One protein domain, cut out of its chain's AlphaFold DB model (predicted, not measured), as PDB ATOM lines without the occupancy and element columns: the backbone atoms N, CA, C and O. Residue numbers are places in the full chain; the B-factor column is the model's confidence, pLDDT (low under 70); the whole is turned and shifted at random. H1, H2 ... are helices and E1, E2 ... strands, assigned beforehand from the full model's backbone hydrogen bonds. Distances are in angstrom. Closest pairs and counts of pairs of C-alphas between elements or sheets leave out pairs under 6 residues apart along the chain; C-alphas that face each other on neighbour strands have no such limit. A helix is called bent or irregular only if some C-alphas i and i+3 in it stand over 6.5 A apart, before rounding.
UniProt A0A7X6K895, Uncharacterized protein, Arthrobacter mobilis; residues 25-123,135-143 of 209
ATOM      1  N   ARG A  25     144.671 155.018 102.037       86.56
ATOM      2  CA  ARG A  25     143.730 155.261 103.137       86.56
ATOM      3  C   ARG A  25     144.451 155.270 104.480       86.56
ATOM      4  O   ARG A  25     144.351 156.251 105.207       86.56
ATOM      5  N   ASP A  26     145.212 154.223 104.788       88.75
ATOM      6  CA  ASP A  26     145.892 154.117 106.086       88.75
ATOM      7  C   ASP A  26     146.940 155.234 106.233       88.75
ATOM      8  O   ASP A  26     147.104 155.796 107.311       88.75
ATOM      9  N   LEU A  27     147.608 155.631 105.140       87.88
ATOM     10  CA  LEU A  27     148.489 156.805 105.124       87.88
ATOM     11  C   LEU A  27     147.738 158.123 105.350       87.88
ATOM     12  O   LEU A  27     148.293 159.009 105.995       87.88
ATOM     13  N   ALA A  28     146.509 158.269 104.848       89.00
ATOM     14  CA  ALA A  28     145.665 159.426 105.135       89.00
ATOM     15  C   ALA A  28     145.209 159.450 106.603       89.00
ATOM     16  O   ALA A  28     145.223 160.506 107.234       89.00
ATOM     17  N   GLU A  29     144.835 158.296 107.163       90.56
ATOM     18  CA  GLU A  29     144.462 158.138 108.574       90.56
ATOM     19  C   GLU A  29     145.654 158.475 109.491       90.56
ATOM     20  O   GLU A  29     145.535 159.342 110.357       90.56
ATOM     21  N   GLN A  30     146.848 157.942 109.202       90.69
ATOM     22  CA  GLN A  30     148.125 158.310 109.844       90.69
ATOM     23  C   GLN A  30     148.657 159.718 109.470       90.69
ATOM     24  O   GLN A  30     149.831 160.026 109.718       90.69
ATOM     25  N   ALA A  31     147.851 160.540 108.797       89.19
ATOM     26  CA  ALA A  31     148.154 161.920 108.424       89.19
ATOM     27  C   ALA A  31     147.002 162.882 108.758       89.19
ATOM     28  O   ALA A  31     147.012 164.033 108.316       89.19
ATOM     29  N   ARG A  32     146.022 162.449 109.569       89.69
ATOM     30  CA  ARG A  32     144.863 163.257 109.993       89.69
ATOM     31  C   ARG A  32     145.270 164.595 110.628       89.69
ATOM     32  O   ARG A  32     144.589 165.601 110.439       89.69
ATOM     33  N   GLU A  33     146.396 164.598 111.336       89.62
ATOM     34  CA  GLU A  33     147.021 165.759 111.984       89.62
ATOM     35  C   GLU A  33     147.855 166.645 111.038       89.62
ATOM     36  O   GLU A  33     148.060 167.819 111.323       89.62
ATOM     37  N   ALA A  34     148.260 166.130 109.871       90.06
ATOM     38  CA  ALA A  34     148.927 166.894 108.811       90.06
ATOM     39  C   ALA A  34     147.940 167.525 107.800       90.06
ATOM     40  O   ALA A  34     148.373 168.201 106.860       90.06
ATOM     41  N   LEU A  35     146.627 167.306 107.974       92.75
ATOM     42  CA  LEU A  35     145.567 167.941 107.186       92.75
ATOM     43  C   LEU A  35     145.458 169.436 107.522       92.75
ATOM     44  O   LEU A  35     145.020 169.784 108.618       92.75
ATOM     45  N   THR A  36     145.717 170.309 106.550       94.12
ATOM     46  CA  THR A  36     145.518 171.760 106.677       94.12
ATOM     47  C   THR A  36     144.437 172.282 105.735       94.12
ATOM     48  O   THR A  36     144.244 171.766 104.630       94.12
ATOM     49  N   THR A  37     143.726 173.320 106.170       94.94
ATOM     50  CA  THR A  37     142.803 174.078 105.322       94.94
ATOM     51  C   THR A  37     143.599 175.109 104.531       94.94
ATOM     52  O   THR A  37     144.274 175.957 105.109       94.94
ATOM     53  N   LEU A  38     143.518 175.042 103.203       93.12
ATOM     54  CA  LEU A  38     144.278 175.900 102.296       93.12
ATOM     55  C   LEU A  38     143.389 176.481 101.194       93.12
ATOM     56  O   LEU A  38     142.475 175.818 100.697       93.12
ATOM     57  N   ILE A  39     143.675 177.726 100.805       93.25
ATOM     58  CA  ILE A  39     143.090 178.384  99.632       93.25
ATOM     59  C   ILE A  39     143.985 178.052  98.435       93.25
ATOM     60  O   ILE A  39     145.182 178.324  98.455       93.25
ATOM     61  N   TRP A  40     143.414 177.443  97.395       90.12
ATOM     62  CA  TRP A  40     144.157 176.994  96.208       90.12
ATOM     63  C   TRP A  40     143.923 177.878  94.975       90.12
ATOM     64  O   TRP A  40     144.679 177.804  94.009       90.12
ATOM     65  N   ARG A  41     142.899 178.741  94.992       90.69
ATOM     66  CA  ARG A  41     142.780 179.924  94.119       90.69
ATOM     67  C   ARG A  41     141.699 180.871  94.628       90.69
ATOM     68  O   ARG A  41     140.781 180.442  95.322       90.69
ATOM     69  N   HIS A  42     141.727 182.106  94.146       91.31
ATOM     70  CA  HIS A  42     140.565 182.991  94.153       91.31
ATOM     71  C   HIS A  42     139.834 182.843  92.813       91.31
ATOM     72  O   HIS A  42     140.461 182.676  91.762       91.31
ATOM     73  N   GLY A  43     138.506 182.792  92.853       88.25
ATOM     74  CA  GLY A  43     137.647 182.748  91.673       88.25
ATOM     75  C   GLY A  43     137.147 184.135  91.268       88.25
ATOM     76  O   GLY A  43     137.584 185.155  91.782       88.25
ATOM     77  N   THR A  44     136.167 184.167  90.366       84.75
ATOM     78  CA  THR A  44     135.414 185.387  90.007       84.75
ATOM     79  C   THR A  44     134.006 185.421  90.609       84.75
ATOM     80  O   THR A  44     133.285 186.402  90.454       84.75
ATOM     81  N   LYS A  45     133.587 184.347  91.294       83.31
ATOM     82  CA  LYS A  45     132.261 184.209  91.915       83.31
ATOM     83  C   LYS A  45     132.261 184.750  93.347       83.31
ATOM     84  O   LYS A  45     132.138 183.980  94.295       83.31
ATOM     85  N   ALA A  46     132.424 186.063  93.481       86.62
ATOM     86  CA  ALA A  46     132.212 186.752  94.748       86.62
ATOM     87  C   ALA A  46     130.714 186.772  95.108       86.62
ATOM     88  O   ALA A  46     129.855 186.809  94.225       86.62
ATOM     89  N   GLY A  47     130.392 186.760  96.400       86.88
ATOM     90  CA  GLY A  47     129.018 186.867  96.896       86.88
ATOM     91  C   GLY A  47     128.958 187.057  98.415       86.88
ATOM     92  O   GLY A  47     129.998 186.997  99.067       86.88
ATOM     93  N   PRO A  48     127.766 187.250  99.014       85.75
ATOM     94  CA  PRO A  48     127.638 187.634 100.426       85.75
ATOM     95  C   PRO A  48     128.300 186.675 101.430       85.75
ATOM     96  O   PRO A  48     128.816 187.123 102.446       85.75
ATOM     97  N   GLY A  49     128.322 185.369 101.136       87.44
ATOM     98  CA  GLY A  49     129.005 184.351 101.952       87.44
ATOM     99  C   GLY A  49     130.441 184.018 101.520       87.44
ATOM    100  O   GLY A  49     131.055 183.135 102.108       87.44
ATOM    101  N   ASN A  50     130.968 184.660 100.472       87.38
ATOM    102  CA  ASN A  50     132.350 184.506 100.003       87.38
ATOM    103  C   ASN A  50     132.762 185.752  99.184       87.38
ATOM    104  O   ASN A  50     132.751 185.708  97.947       87.38
ATOM    105  N   PRO A  51     133.065 186.890  99.836       85.25
ATOM    106  CA  PRO A  51     133.347 188.149  99.139       85.25
ATOM    107  C   PRO A  51     134.665 188.109  98.354       85.25
ATOM    108  O   PRO A  51     134.779 188.742  97.311       85.25
ATOM    109  N   GLU A  52     135.635 187.317  98.812       85.69
ATOM    110  CA  GLU A  52     136.957 187.153  98.190       85.69
ATOM    111  C   GLU A  52     136.970 186.103  97.055       85.69
ATOM    112  O   GLU A  52     138.014 185.815  96.467       85.69
ATOM    113  N   ALA A  53     135.820 185.469  96.786       89.69
ATOM    114  CA  ALA A  53     135.671 184.320  95.890       89.69
ATOM    115  C   ALA A  53     136.684 183.179  96.156       89.69
ATOM    116  O   ALA A  53     137.025 182.415  95.244       89.69
ATOM    117  N   ALA A  54     137.185 183.066  97.389       91.06
ATOM    118  CA  ALA A  54     138.240 182.140  97.770       91.06
ATOM    119  C   ALA A  54     137.764 180.689  97.619       91.06
ATOM    120  O   ALA A  54     136.699 180.305  98.110       91.06
ATOM    121  N   MET A  55     138.554 179.866  96.930       91.06
ATOM    122  CA  MET A  55     138.328 178.430  96.806       91.06
ATOM    123  C   MET A  55     139.278 177.705  97.753       91.06
ATOM    124  O   MET A  55     140.468 177.564  97.468       91.06
ATOM    125  N   ALA A  56     138.730 177.263  98.883       91.88
ATOM    126  CA  ALA A  56     139.440 176.528  99.919       91.88
ATOM    127  C   ALA A  56     139.091 175.029  99.922       91.88
ATOM    128  O   ALA A  56     138.199 174.574  99.200       91.88
ATOM    129  N   GLY A  57     139.807 174.268 100.745       91.25
ATOM    130  CA  GLY A  57     139.492 172.894 101.142       91.25
ATOM    131  C   GLY A  57     140.529 172.383 102.145       91.25
ATOM    132  O   GLY A  57     141.546 173.045 102.361       91.25
ATOM    133  N   ARG A  58     140.279 171.222 102.759       94.81
ATOM    134  CA  ARG A  58     141.176 170.607 103.750       94.81
ATOM    135  C   ARG A  58     141.928 169.429 103.127       94.81
ATOM    136  O   ARG A  58     141.305 168.481 102.651       94.81
ATOM    137  N   PHE A  59     143.259 169.505 103.117       94.88
ATOM    138  CA  PHE A  59     144.132 168.567 102.405       94.88
ATOM    139  C   PHE A  59     145.381 168.195 103.208       94.88
ATOM    140  O   PHE A  59     145.881 168.996 103.996       94.88
ATOM    141  N   ALA A  60     145.930 167.012 102.936       94.62
ATOM    142  CA  ALA A  60     147.284 166.621 103.326       94.62
ATOM    143  C   ALA A  60     148.143 166.435 102.068       94.62
ATOM    144  O   ALA A  60     147.648 165.989 101.030       94.62
ATOM    145  N   ALA A  61     149.432 166.757 102.178       93.50
ATOM    146  CA  ALA A  61     150.440 166.513 101.152       93.50
ATOM    147  C   ALA A  61     151.570 165.673 101.764       93.50
ATOM    148  O   ALA A  61     152.231 166.108 102.708       93.50
ATOM    149  N   LEU A  62     151.764 164.457 101.255       91.56
ATOM    150  CA  LEU A  62     152.679 163.455 101.811       91.56
ATOM    151  C   LEU A  62     153.739 163.057 100.782       91.56
ATOM    152  O   LEU A  62     153.424 162.922  99.603       91.56
ATOM    153  N   ARG A  63     154.980 162.815 101.216       91.00
ATOM    154  CA  ARG A  63     156.046 162.279 100.352       91.00
ATOM    155  C   ARG A  63     156.047 160.750 100.422       91.00
ATOM    156  O   ARG A  63     156.178 160.163 101.500       91.00
ATOM    157  N   VAL A  64     155.861 160.112  99.272       87.44
ATOM    158  CA  VAL A  64     155.485 158.697  99.141       87.44
ATOM    159  C   VAL A  64     156.316 157.971  98.089       87.44
ATOM    160  O   VAL A  64     156.700 158.562  97.083       87.44
ATOM    161  N   ARG A  65     156.536 156.663  98.269       86.31
ATOM    162  CA  ARG A  65     157.007 155.765  97.201       86.31
ATOM    163  C   ARG A  65     155.859 154.869  96.712       86.31
ATOM    164  O   ARG A  65     155.610 153.834  97.334       86.31
ATOM    165  N   PRO A  66     155.146 155.238  95.633       80.25
ATOM    166  CA  PRO A  66     154.035 154.443  95.108       80.25
ATOM    167  C   PRO A  66     154.547 153.165  94.423       80.25
ATOM    168  O   PRO A  66     155.158 153.223  93.356       80.25
ATOM    169  N   ALA A  67     154.275 151.981  94.980       72.38
ATOM    170  CA  ALA A  67     154.802 150.714  94.447       72.38
ATOM    171  C   ALA A  67     153.986 150.128  93.275       72.38
ATOM    172  O   ALA A  67     153.760 148.921  93.169       72.38
ATOM    173  N   ASN A  68     153.550 150.991  92.360       68.75
ATOM    174  CA  ASN A  68     152.877 150.597  91.130       68.75
ATOM    175  C   ASN A  68     153.888 150.020  90.120       68.75
ATOM    176  O   ASN A  68     154.840 150.692  89.727       68.75
ATOM    177  N   ARG A  69     153.631 148.802  89.621       56.41
ATOM    178  CA  ARG A  69     154.470 148.102  88.624       56.41
ATOM    179  C   ARG A  69     154.712 148.868  87.314       56.41
ATOM    180  O   ARG A  69     155.626 148.508  86.579       56.41
ATOM    181  N   TYR A  70     153.884 149.868  87.011       62.56
ATOM    182  CA  TYR A  70     153.988 150.706  85.813       62.56
ATOM    183  C   TYR A  70     154.786 152.003  86.017       62.56
ATOM    184  O   TYR A  70     155.035 152.708  85.040       62.56
ATOM    185  N   ILE A  71     155.186 152.337  87.250       66.44
ATOM    186  CA  ILE A  71     156.022 153.513  87.510       66.44
ATOM    187  C   ILE A  71     157.482 153.165  87.175       66.44
ATOM    188  O   ILE A  71     158.000 152.158  87.669       66.44
ATOM    189  N   PRO A  72     158.163 153.955  86.321       64.19
ATOM    190  CA  PRO A  72     159.580 153.764  86.040       64.19
ATOM    191  C   PRO A  72     160.404 153.892  87.319       64.19
ATOM    192  O   PRO A  72     160.243 154.847  88.076       64.19
ATOM    193  N   ARG A  73     161.311 152.940  87.528       71.12
ATOM    194  CA  ARG A  73     162.366 153.064  88.535       71.12
ATOM    195  C   ARG A  73     163.422 154.064  88.062       71.12
ATOM    196  O   ARG A  73     163.592 154.251  86.856       71.12
ATOM    197  N   ASP A  74     164.133 154.661  89.008       69.75
ATOM    198  CA  ASP A  74     165.343 155.435  88.738       69.75
ATOM    199  C   ASP A  74     166.534 154.540  88.337       69.75
ATOM    200  O   ASP A  74     166.431 153.311  88.264       69.75
ATOM    201  N   GLU A  75     167.681 155.166  88.069       63.94
ATOM    202  CA  GLU A  75     168.918 154.491  87.651       63.94
ATOM    203  C   GLU A  75     169.471 153.512  88.704       63.94
ATOM    204  O   GLU A  75     170.176 152.565  88.353       63.94
ATOM    205  N   ALA A  76     169.109 153.683  89.982       66.25
ATOM    206  CA  ALA A  76     169.457 152.775  91.076       66.25
ATOM    207  C   ALA A  76     168.436 151.631  91.262       66.25
ATOM    208  O   ALA A  76     168.621 150.765  92.119       66.25
ATOM    209  N   GLY A  77     167.357 151.599  90.473       65.31
ATOM    210  CA  GLY A  77     166.266 150.633  90.613       65.31
ATOM    211  C   GLY A  77     165.245 150.995  91.700       65.31
ATOM    212  O   GLY A  77     164.385 150.168  92.028       65.31
ATOM    213  N   THR A  78     165.303 152.212  92.242       71.62
ATOM    214  CA  THR A  78     164.402 152.691  93.297       71.62
ATOM    215  C   THR A  78     163.139 153.312  92.691       71.62
ATOM    216  O   THR A  78     163.126 153.776  91.554       71.62
ATOM    217  N   LEU A  79     162.034 153.277  93.432       73.38
ATOM    218  CA  LEU A  79     160.797 153.974  93.093       73.38
ATOM    219  C   LEU A  79     160.961 155.466  93.426       73.38
ATOM    220  O   LEU A  79     161.427 155.777  94.532       73.38
ATOM    221  N   PRO A  80     160.567 156.379  92.519       78.38
ATOM    222  CA  PRO A  80     160.659 157.812  92.764       78.38
ATOM    223  C   PRO A  80     159.823 158.214  93.982       78.38
ATOM    224  O   PRO A  80     158.797 157.599  94.285       78.38
ATOM    225  N   VAL A  81     160.264 159.263  94.680       84.56
ATOM    226  CA  VAL A  81     159.467 159.879  95.744       84.56
ATOM    227  C   VAL A  81     158.534 160.911  95.118       84.56
ATOM    228  O   VAL A  81     158.964 161.980  94.676       84.56
ATOM    229  N   GLU A  82     157.252 160.576  95.091       88.38
ATOM    230  CA  GLU A  82     156.168 161.414  94.587       88.38
ATOM    231  C   GLU A  82     155.427 162.092  95.752       88.38
ATOM    232  O   GLU A  82     155.610 161.757  96.925       88.38
ATOM    233  N   TRP A  83     154.604 163.088  95.442       91.50
ATOM    234  CA  TRP A  83     153.615 163.632  96.370       91.50
ATOM    235  C   TRP A  83     152.318 162.832  96.281       91.50
ATOM    236  O   TRP A  83     151.804 162.649  95.183       91.50
ATOM    237  N   LEU A  84     151.739 162.456  97.420       91.94
ATOM    238  CA  LEU A  84     150.337 162.072  97.552       91.94
ATOM    239  C   LEU A  84     149.568 163.257  98.130       91.94
ATOM    240  O   LEU A  84     149.821 163.672  99.263       91.94
ATOM    241  N   LEU A  85     148.631 163.791  97.353       92.69
ATOM    242  CA  LEU A  85     147.609 164.709  97.841       92.69
ATOM    243  C   LEU A  85     146.393 163.902  98.280       92.69
ATOM    244  O   LEU A  85     145.913 163.051  97.527       92.69
ATOM    245  N   VAL A  86     145.872 164.227  99.456       92.44
ATOM    246  CA  VAL A  86     144.623 163.685  99.999       92.44
ATOM    247  C   VAL A  86     143.688 164.851 100.286       92.44
ATOM    248  O   VAL A  86     144.094 165.786 100.972       92.44
ATOM    249  N   GLU A  87     142.449 164.809  99.802       93.25
ATOM    250  CA  GLU A  87     141.386 165.715 100.254       93.25
ATOM    251  C   GLU A  87     140.534 165.033 101.316       93.25
ATOM    252  O   GLU A  87     140.059 163.911 101.118       93.25
ATOM    253  N   TRP A  88     140.311 165.723 102.432       93.06
ATOM    254  CA  TRP A  88     139.477 165.209 103.508       93.06
ATOM    255  C   TRP A  88     138.668 166.340 104.163       93.06
ATOM    256  O   TRP A  88     139.151 166.996 105.091       93.06
ATOM    257  N   PRO A  89     137.427 166.579 103.694       90.19
ATOM    258  CA  PRO A  89     136.500 167.519 104.312       90.19
ATOM    259  C   PRO A  89     136.210 167.152 105.769       90.19
ATOM    260  O   PRO A  89     136.185 165.980 106.138       90.19
ATOM    261  N   GLU A  90     135.941 168.154 106.602       87.12
ATOM    262  CA  GLU A  90     135.766 167.956 108.049       87.12
ATOM    263  C   GLU A  90     134.522 167.123 108.388       87.12
ATOM    264  O   GLU A  90     134.512 166.385 109.369       87.12
ATOM    265  N   THR A  91     133.506 167.196 107.525       86.31
ATOM    266  CA  THR A  91     132.249 166.442 107.598       86.31
ATOM    267  C   THR A  91     132.334 165.019 107.035       86.31
ATOM    268  O   THR A  91     131.353 164.282 107.121       86.31
ATOM    269  N   ALA A  92     133.461 164.617 106.438       87.31
ATOM    270  CA  ALA A  92     133.614 163.308 105.810       87.31
ATOM    271  C   ALA A  92     134.306 162.305 106.747       87.31
ATOM    272  O   ALA A  92     135.379 162.577 107.288       87.31
ATOM    273  N   ALA A  93     133.718 161.115 106.896       86.94
ATOM    274  CA  ALA A  93     134.293 160.019 107.684       86.94
ATOM    275  C   ALA A  93     135.490 159.326 106.997       86.94
ATOM    276  O   ALA A  93     136.266 158.654 107.666       86.94
ATOM    277  N   GLU A  94     135.658 159.517 105.686       87.81
ATOM    278  CA  GLU A  94     136.749 158.968 104.867       87.81
ATOM    279  C   GLU A  94     137.292 160.052 103.912       87.81
ATOM    280  O   GLU A  94     136.573 161.020 103.633       87.81
ATOM    281  N   PRO A  95     138.526 159.919 103.386       89.00
ATOM    282  CA  PRO A  95     139.042 160.808 102.346       89.00
ATOM    283  C   PRO A  95     138.159 160.807 101.094       89.00
ATOM    284  O   PRO A  95     137.704 159.754 100.648       89.00
ATOM    285  N   THR A  96     137.947 161.976 100.488       88.12
ATOM    286  CA  THR A  96     137.067 162.108  99.312       88.12
ATOM    287  C   THR A  96     137.803 162.031  97.980       88.12
ATOM    288  O   THR A  96     137.174 161.781  96.956       88.12
ATOM    289  N   ASP A  97     139.113 162.284  97.961       88.19
ATOM    290  CA  ASP A  97     139.912 162.309  96.735       88.19
ATOM    291  C   ASP A  97     141.413 162.103  96.983       88.19
ATOM    292  O   ASP A  97     141.959 162.580  97.981       88.19
ATOM    293  N   TYR A  98     142.082 161.479  96.007       88.50
ATOM    294  CA  TYR A  98     143.528 161.255  95.986       88.50
ATOM    295  C   TYR A  98     144.157 161.671  94.643       88.50
ATOM    296  O   TYR A  98     143.576 161.478  93.569       88.50
ATOM    297  N   TRP A  99     145.389 162.184  94.679       89.56
ATOM    298  CA  TRP A  99     146.208 162.447  93.488       89.56
ATOM    299  C   TRP A  99     147.685 162.149  93.773       89.56
ATOM    300  O   TRP A  99     148.171 162.503  94.845       89.56
ATOM    301  N   LEU A 100     148.415 161.583  92.805       88.19
ATOM    302  CA  LEU A 100     149.884 161.499  92.852       88.19
ATOM    303  C   LEU A 100     150.527 162.561  91.958       88.19
ATOM    304  O   LEU A 100     150.019 162.838  90.868       88.19
ATOM    305  N   SER A 101     151.653 163.132  92.387       85.56
ATOM    306  CA  SER A 101     152.397 164.143  91.631       85.56
ATOM    307  C   SER A 101     153.906 163.936  91.660       85.56
ATOM    308  O   SER A 101     154.521 163.830  92.718       85.56
ATOM    309  N   THR A 102     154.514 163.998  90.478       86.50
ATOM    310  CA  THR A 102     155.967 163.993  90.259       86.50
ATOM    311  C   THR A 102     156.605 165.382  90.405       86.50
ATOM    312  O   THR A 102     157.776 165.556  90.072       86.50
ATOM    313  N   LEU A 103     155.851 166.386  90.874       88.56
ATOM    314  CA  LEU A 103     156.351 167.750  91.058       88.56
ATOM    315  C   LEU A 103     157.436 167.824  92.155       88.56
ATOM    316  O   LEU A 103     157.407 167.025  93.096       88.56
ATOM    317  N   PRO A 104     158.374 168.793  92.073       87.81
ATOM    318  CA  PRO A 104     159.434 168.973  93.063       87.81
ATOM    319  C   PRO A 104     158.924 169.112  94.502       87.81
ATOM    320  O   PRO A 104     157.825 169.608  94.755       87.81
ATOM    321  N   GLU A 105     159.762 168.742  95.467       87.69
ATOM    322  CA  GLU A 105     159.471 168.891  96.901       87.69
ATOM    323  C   GLU A 105     159.406 170.362  97.354       87.69
ATOM    324  O   GLU A 105     158.753 170.692  98.336       87.69
ATOM    325  N   THR A 106     160.001 171.275  96.583       89.62
ATOM    326  CA  THR A 106     159.900 172.730  96.768       89.62
ATOM    327  C   THR A 106     158.568 173.329  96.288       89.62
ATOM    328  O   THR A 106     158.368 174.537  96.405       89.62
ATOM    329  N   THR A 107     157.651 172.526  95.733       89.62
ATOM    330  CA  THR A 107     156.368 173.018  95.203       89.62
ATOM    331  C   THR A 107     155.377 173.317  96.338       89.62
ATOM    332  O   THR A 107     155.064 172.406  97.107       89.62
ATOM    333  N   PRO A 108     154.812 174.538  96.444       92.00
ATOM    334  CA  PRO A 108     153.854 174.861  97.501       92.00
ATOM    335  C   PRO A 108     152.594 173.972  97.459       92.00
ATOM    336  O   PRO A 108     152.015 173.806  96.380       92.00
ATOM    337  N   PRO A 109     152.083 173.475  98.606       91.25
ATOM    338  CA  PRO A 109     150.883 172.630  98.651       91.25
ATOM    339  C   PRO A 109     149.643 173.244  97.986       91.25
ATOM    340  O   PRO A 109     148.849 172.527  97.379       91.25
ATOM    341  N   ALA A 110     149.501 174.573  98.035       91.75
ATOM    342  CA  ALA A 110     148.423 175.282  97.352       91.75
ATOM    343  C   ALA A 110     148.490 175.147  95.819       91.75
ATOM    344  O   ALA A 110     147.450 174.969  95.188       91.75
ATOM    345  N   GLU A 111     149.687 175.156  95.220       91.94
ATOM    346  CA  GLU A 111     149.853 174.967  93.772       91.94
ATOM    347  C   GLU A 111     149.652 173.496  93.379       91.94
ATOM    348  O   GLU A 111     148.969 173.209  92.395       91.94
ATOM    349  N   LEU A 112     150.139 172.552  94.202       92.06
ATOM    350  CA  LEU A 112     149.860 171.121  94.026       92.06
ATOM    351  C   LEU A 112     148.340 170.866  93.953       92.06
ATOM    352  O   LEU A 112     147.853 170.268  92.990       92.06
ATOM    353  N   VAL A 113     147.570 171.380  94.920       92.50
ATOM    354  CA  VAL A 113     146.101 171.253  94.955       92.50
ATOM    355  C   VAL A 113     145.421 172.037  93.827       92.50
ATOM    356  O   VAL A 113     144.457 171.548  93.228       92.50
ATOM    357  N   ARG A 114     145.919 173.227  93.474       91.19
ATOM    358  CA  ARG A 114     145.387 174.038  92.369       91.19
ATOM    359  C   ARG A 114     145.420 173.281  91.051       91.19
ATOM    360  O   ARG A 114     144.391 173.173  90.380       91.19
ATOM    361  N   LEU A 115     146.572 172.718  90.700       90.19
ATOM    362  CA  LEU A 115     146.735 171.884  89.513       90.19
ATOM    363  C   LEU A 115     145.826 170.640  89.594       90.19
ATOM    364  O   LEU A 115     145.193 170.265  88.601       90.19
ATOM    365  N   ALA A 116     145.686 170.049  90.787       88.12
ATOM    366  CA  ALA A 116     144.927 168.819  91.035       88.12
ATOM    367  C   ALA A 116     143.420 168.996  90.799       88.12
ATOM    368  O   ALA A 116     142.748 168.111  90.253       88.12
ATOM    369  N   LYS A 117     142.894 170.163  91.182       86.31
ATOM    370  CA  LYS A 117     141.506 170.574  90.957       86.31
ATOM    371  C   LYS A 117     141.277 171.059  89.525       86.31
ATOM    372  O   LYS A 117     140.287 170.660  88.916       86.31
ATOM    373  N   ILE A 118     142.186 171.858  88.954       84.62
ATOM    374  CA  ILE A 118     142.045 172.391  87.585       84.62
ATOM    375  C   ILE A 118     142.049 171.272  86.536       84.62
ATOM    376  O   ILE A 118     141.200 171.302  85.644       84.62
ATOM    377  N   ARG A 119     142.902 170.239  86.670       73.25
ATOM    378  CA  ARG A 119     142.914 169.079  85.748       73.25
ATOM    379  C   ARG A 119     141.554 168.366  85.665       73.25
ATOM    380  O   ARG A 119     141.275 167.717  84.663       73.25
ATOM    381  N   ARG A 120     140.699 168.492  86.686       58.53
ATOM    382  CA  ARG A 120     139.365 167.873  86.740       58.53
ATOM    383  C   ARG A 120     138.243 168.751  86.175       58.53
ATOM    384  O   ARG A 120     137.132 168.268  86.007       58.53
ATOM    385  N   CYS A 121     138.481 170.027  85.868       48.78
ATOM    386  CA  CYS A 121     137.420 170.914  85.375       48.78
ATOM    387  C   CYS A 121     136.926 170.579  83.947       48.78
ATOM    388  O   CYS A 121     135.968 171.190  83.478       48.78
ATOM    389  N   THR A 122     137.537 169.612  83.254       38.72
ATOM    390  CA  THR A 122     137.172 169.170  81.898       38.72
ATOM    391  C   THR A 122     136.017 168.157  81.868       38.72
ATOM    392  O   THR A 122     136.176 167.052  81.359       38.72
ATOM    393  N   GLY A 123     134.838 168.575  82.337       33.75
ATOM    394  CA  GLY A 123     133.555 167.927  82.027       33.75
ATOM    395  C   GLY A 123     133.106 166.772  82.939       33.75
ATOM    396  O   GLY A 123     133.916 165.986  83.409       33.75
ATOM    397  N   TRP A 135     147.072 150.203  97.262       55.50
ATOM    398  CA  TRP A 135     148.484 150.186  96.846       55.50
ATOM    399  C   TRP A 135     149.410 150.266  98.052       55.50
ATOM    400  O   TRP A 135     149.399 151.257  98.776       55.50
ATOM    401  N   THR A 136     150.310 149.296  98.149       49.59
ATOM    402  CA  THR A 136     151.627 149.417  98.775       49.59
ATOM    403  C   THR A 136     152.261 150.799  98.563       49.59
ATOM    404  O   THR A 136     152.670 151.133  97.447       49.59
ATOM    405  N   THR A 137     152.400 151.569  99.639       53.25
ATOM    406  CA  THR A 137     153.131 152.840  99.649       53.25
ATOM    407  C   THR A 137     153.958 152.962 100.927       53.25
ATOM    408  O   THR A 137     153.398 152.918 102.019       53.25
ATOM    409  N   SER A 138     155.277 153.152 100.820       48.00
ATOM    410  CA  SER A 138     156.117 153.478 101.983       48.00
ATOM    411  C   SER A 138     156.275 154.995 102.155       48.00
ATOM    412  O   SER A 138     156.387 155.750 101.181       48.00
ATOM    413  N   ARG A 139     156.247 155.448 103.417       45.09
ATOM    414  CA  ARG A 139     156.407 156.855 103.823       45.09
ATOM    415  C   ARG A 139     157.872 157.263 103.629       45.09
ATOM    416  O   ARG A 139     158.759 156.616 104.175       45.09
ATOM    417  N   ALA A 140     158.135 158.316 102.855       49.44
ATOM    418  CA  ALA A 140     159.502 158.657 102.436       49.44
ATOM    419  C   ALA A 140     160.256 159.620 103.377       49.44
ATOM    420  O   ALA A 140     161.449 159.836 103.186       49.44
ATOM    421  N   GLY A 141     159.583 160.191 104.381       43.44
ATOM    422  CA  GLY A 141     160.171 161.117 105.353       43.44
ATOM    423  C   GLY A 141     159.127 161.705 106.314       43.44
ATOM    424  O   GLY A 141     157.938 161.383 106.193       43.44
ATOM    425  N   PRO A 142     159.544 162.547 107.277       42.78
ATOM    426  CA  PRO A 142     158.622 163.313 108.110       42.78
ATOM    427  C   PRO A 142     157.863 164.351 107.272       42.78
ATOM    428  O   PRO A 142     158.420 164.967 106.364       42.78
ATOM    429  N   GLY A 143     156.581 164.549 107.586       46.12
ATOM    430  CA  GLY A 143     155.799 165.658 107.037       46.12
ATOM    431  C   GLY A 143     156.207 167.000 107.652       46.12
ATOM    432  O   GLY A 143     156.911 167.048 108.659       46.12
TER     433      GLY A 143
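AT A GLANCE: This is residues 25 to 123 and 135 to 143 of the 209 residues of an uncharacterized protein of Arthrobacter mobilis (UniProt A0A7X6K895). A strongly twisted antiparallel sheet curls round helix H2, with the long, bent strand E2 running through it and the small helix H1 on it. The loops of residues 43 to 53 and 67 to 81 reach toward opposite ends of the longest axis. The printed part has 108 residues, with two named helices and five named strands in the order H1 E1 E2 E3 E4 H2 E5; its class is mixed, with under half of the residues in named elements. It is only just compact, close to loose, with a radius of gyration of the C-alphas of 15.5 A, and only just elongated, spanning 54 by 27 by 27 A.

HOW THE PARTS SIT: Start at E2, residues 54 to 66, which bends by 65 degrees at residue 63. On one side of it find E1, residues 36 to 42, with N 38 and O 57 at 2.9 A, and E5, residues 137 to 139, with N 65 and O 138 at 3.1 A. On the other side is E3, residues 82 to 87, with N 62 and O 84 at 2.9 A. E2 lies on one side of E3 and E4, residues 97 to 101, on the other side, with N 85 and O 99 at 2.9 A. E1 to E4 form a meander, each strand the antiparallel neighbour of the one before; E5 is antiparallel to E2. The sheet curls round H2, residues 109 to 118; the closest C-alphas of E1 and H2, Trp 40 and Ala 110, are 4.7 A apart. H1, residues 25 to 29, is on the sheet at a height of 7.9 A. In H1 and H2 every O i to N i+4 pair is within hydrogen-bond range.

IN THESE COORDINATES: Find C-alpha 54 at (138.240, 182.140, 97.770); from there E2 runs 32.0 A to C-alpha 66 at (154.035, 154.443, 95.108). E1 measures 17.5 A, E3 16.4 A, E4 13.6 A and H2 14.2 A.

THE WHOLE: The farthest C-alphas, Pro 48 and Ala 76, are 55.2 A apart. Residues 124 to 134 are not printed, a gap of 27.5 A between C-alphas 123 and 135. The links E1 to E2 and E2 to E3 are long. The model's pLDDT is under 70 at residues 68 to 72, 74 to 77, 120 to 123 and 135 to 143.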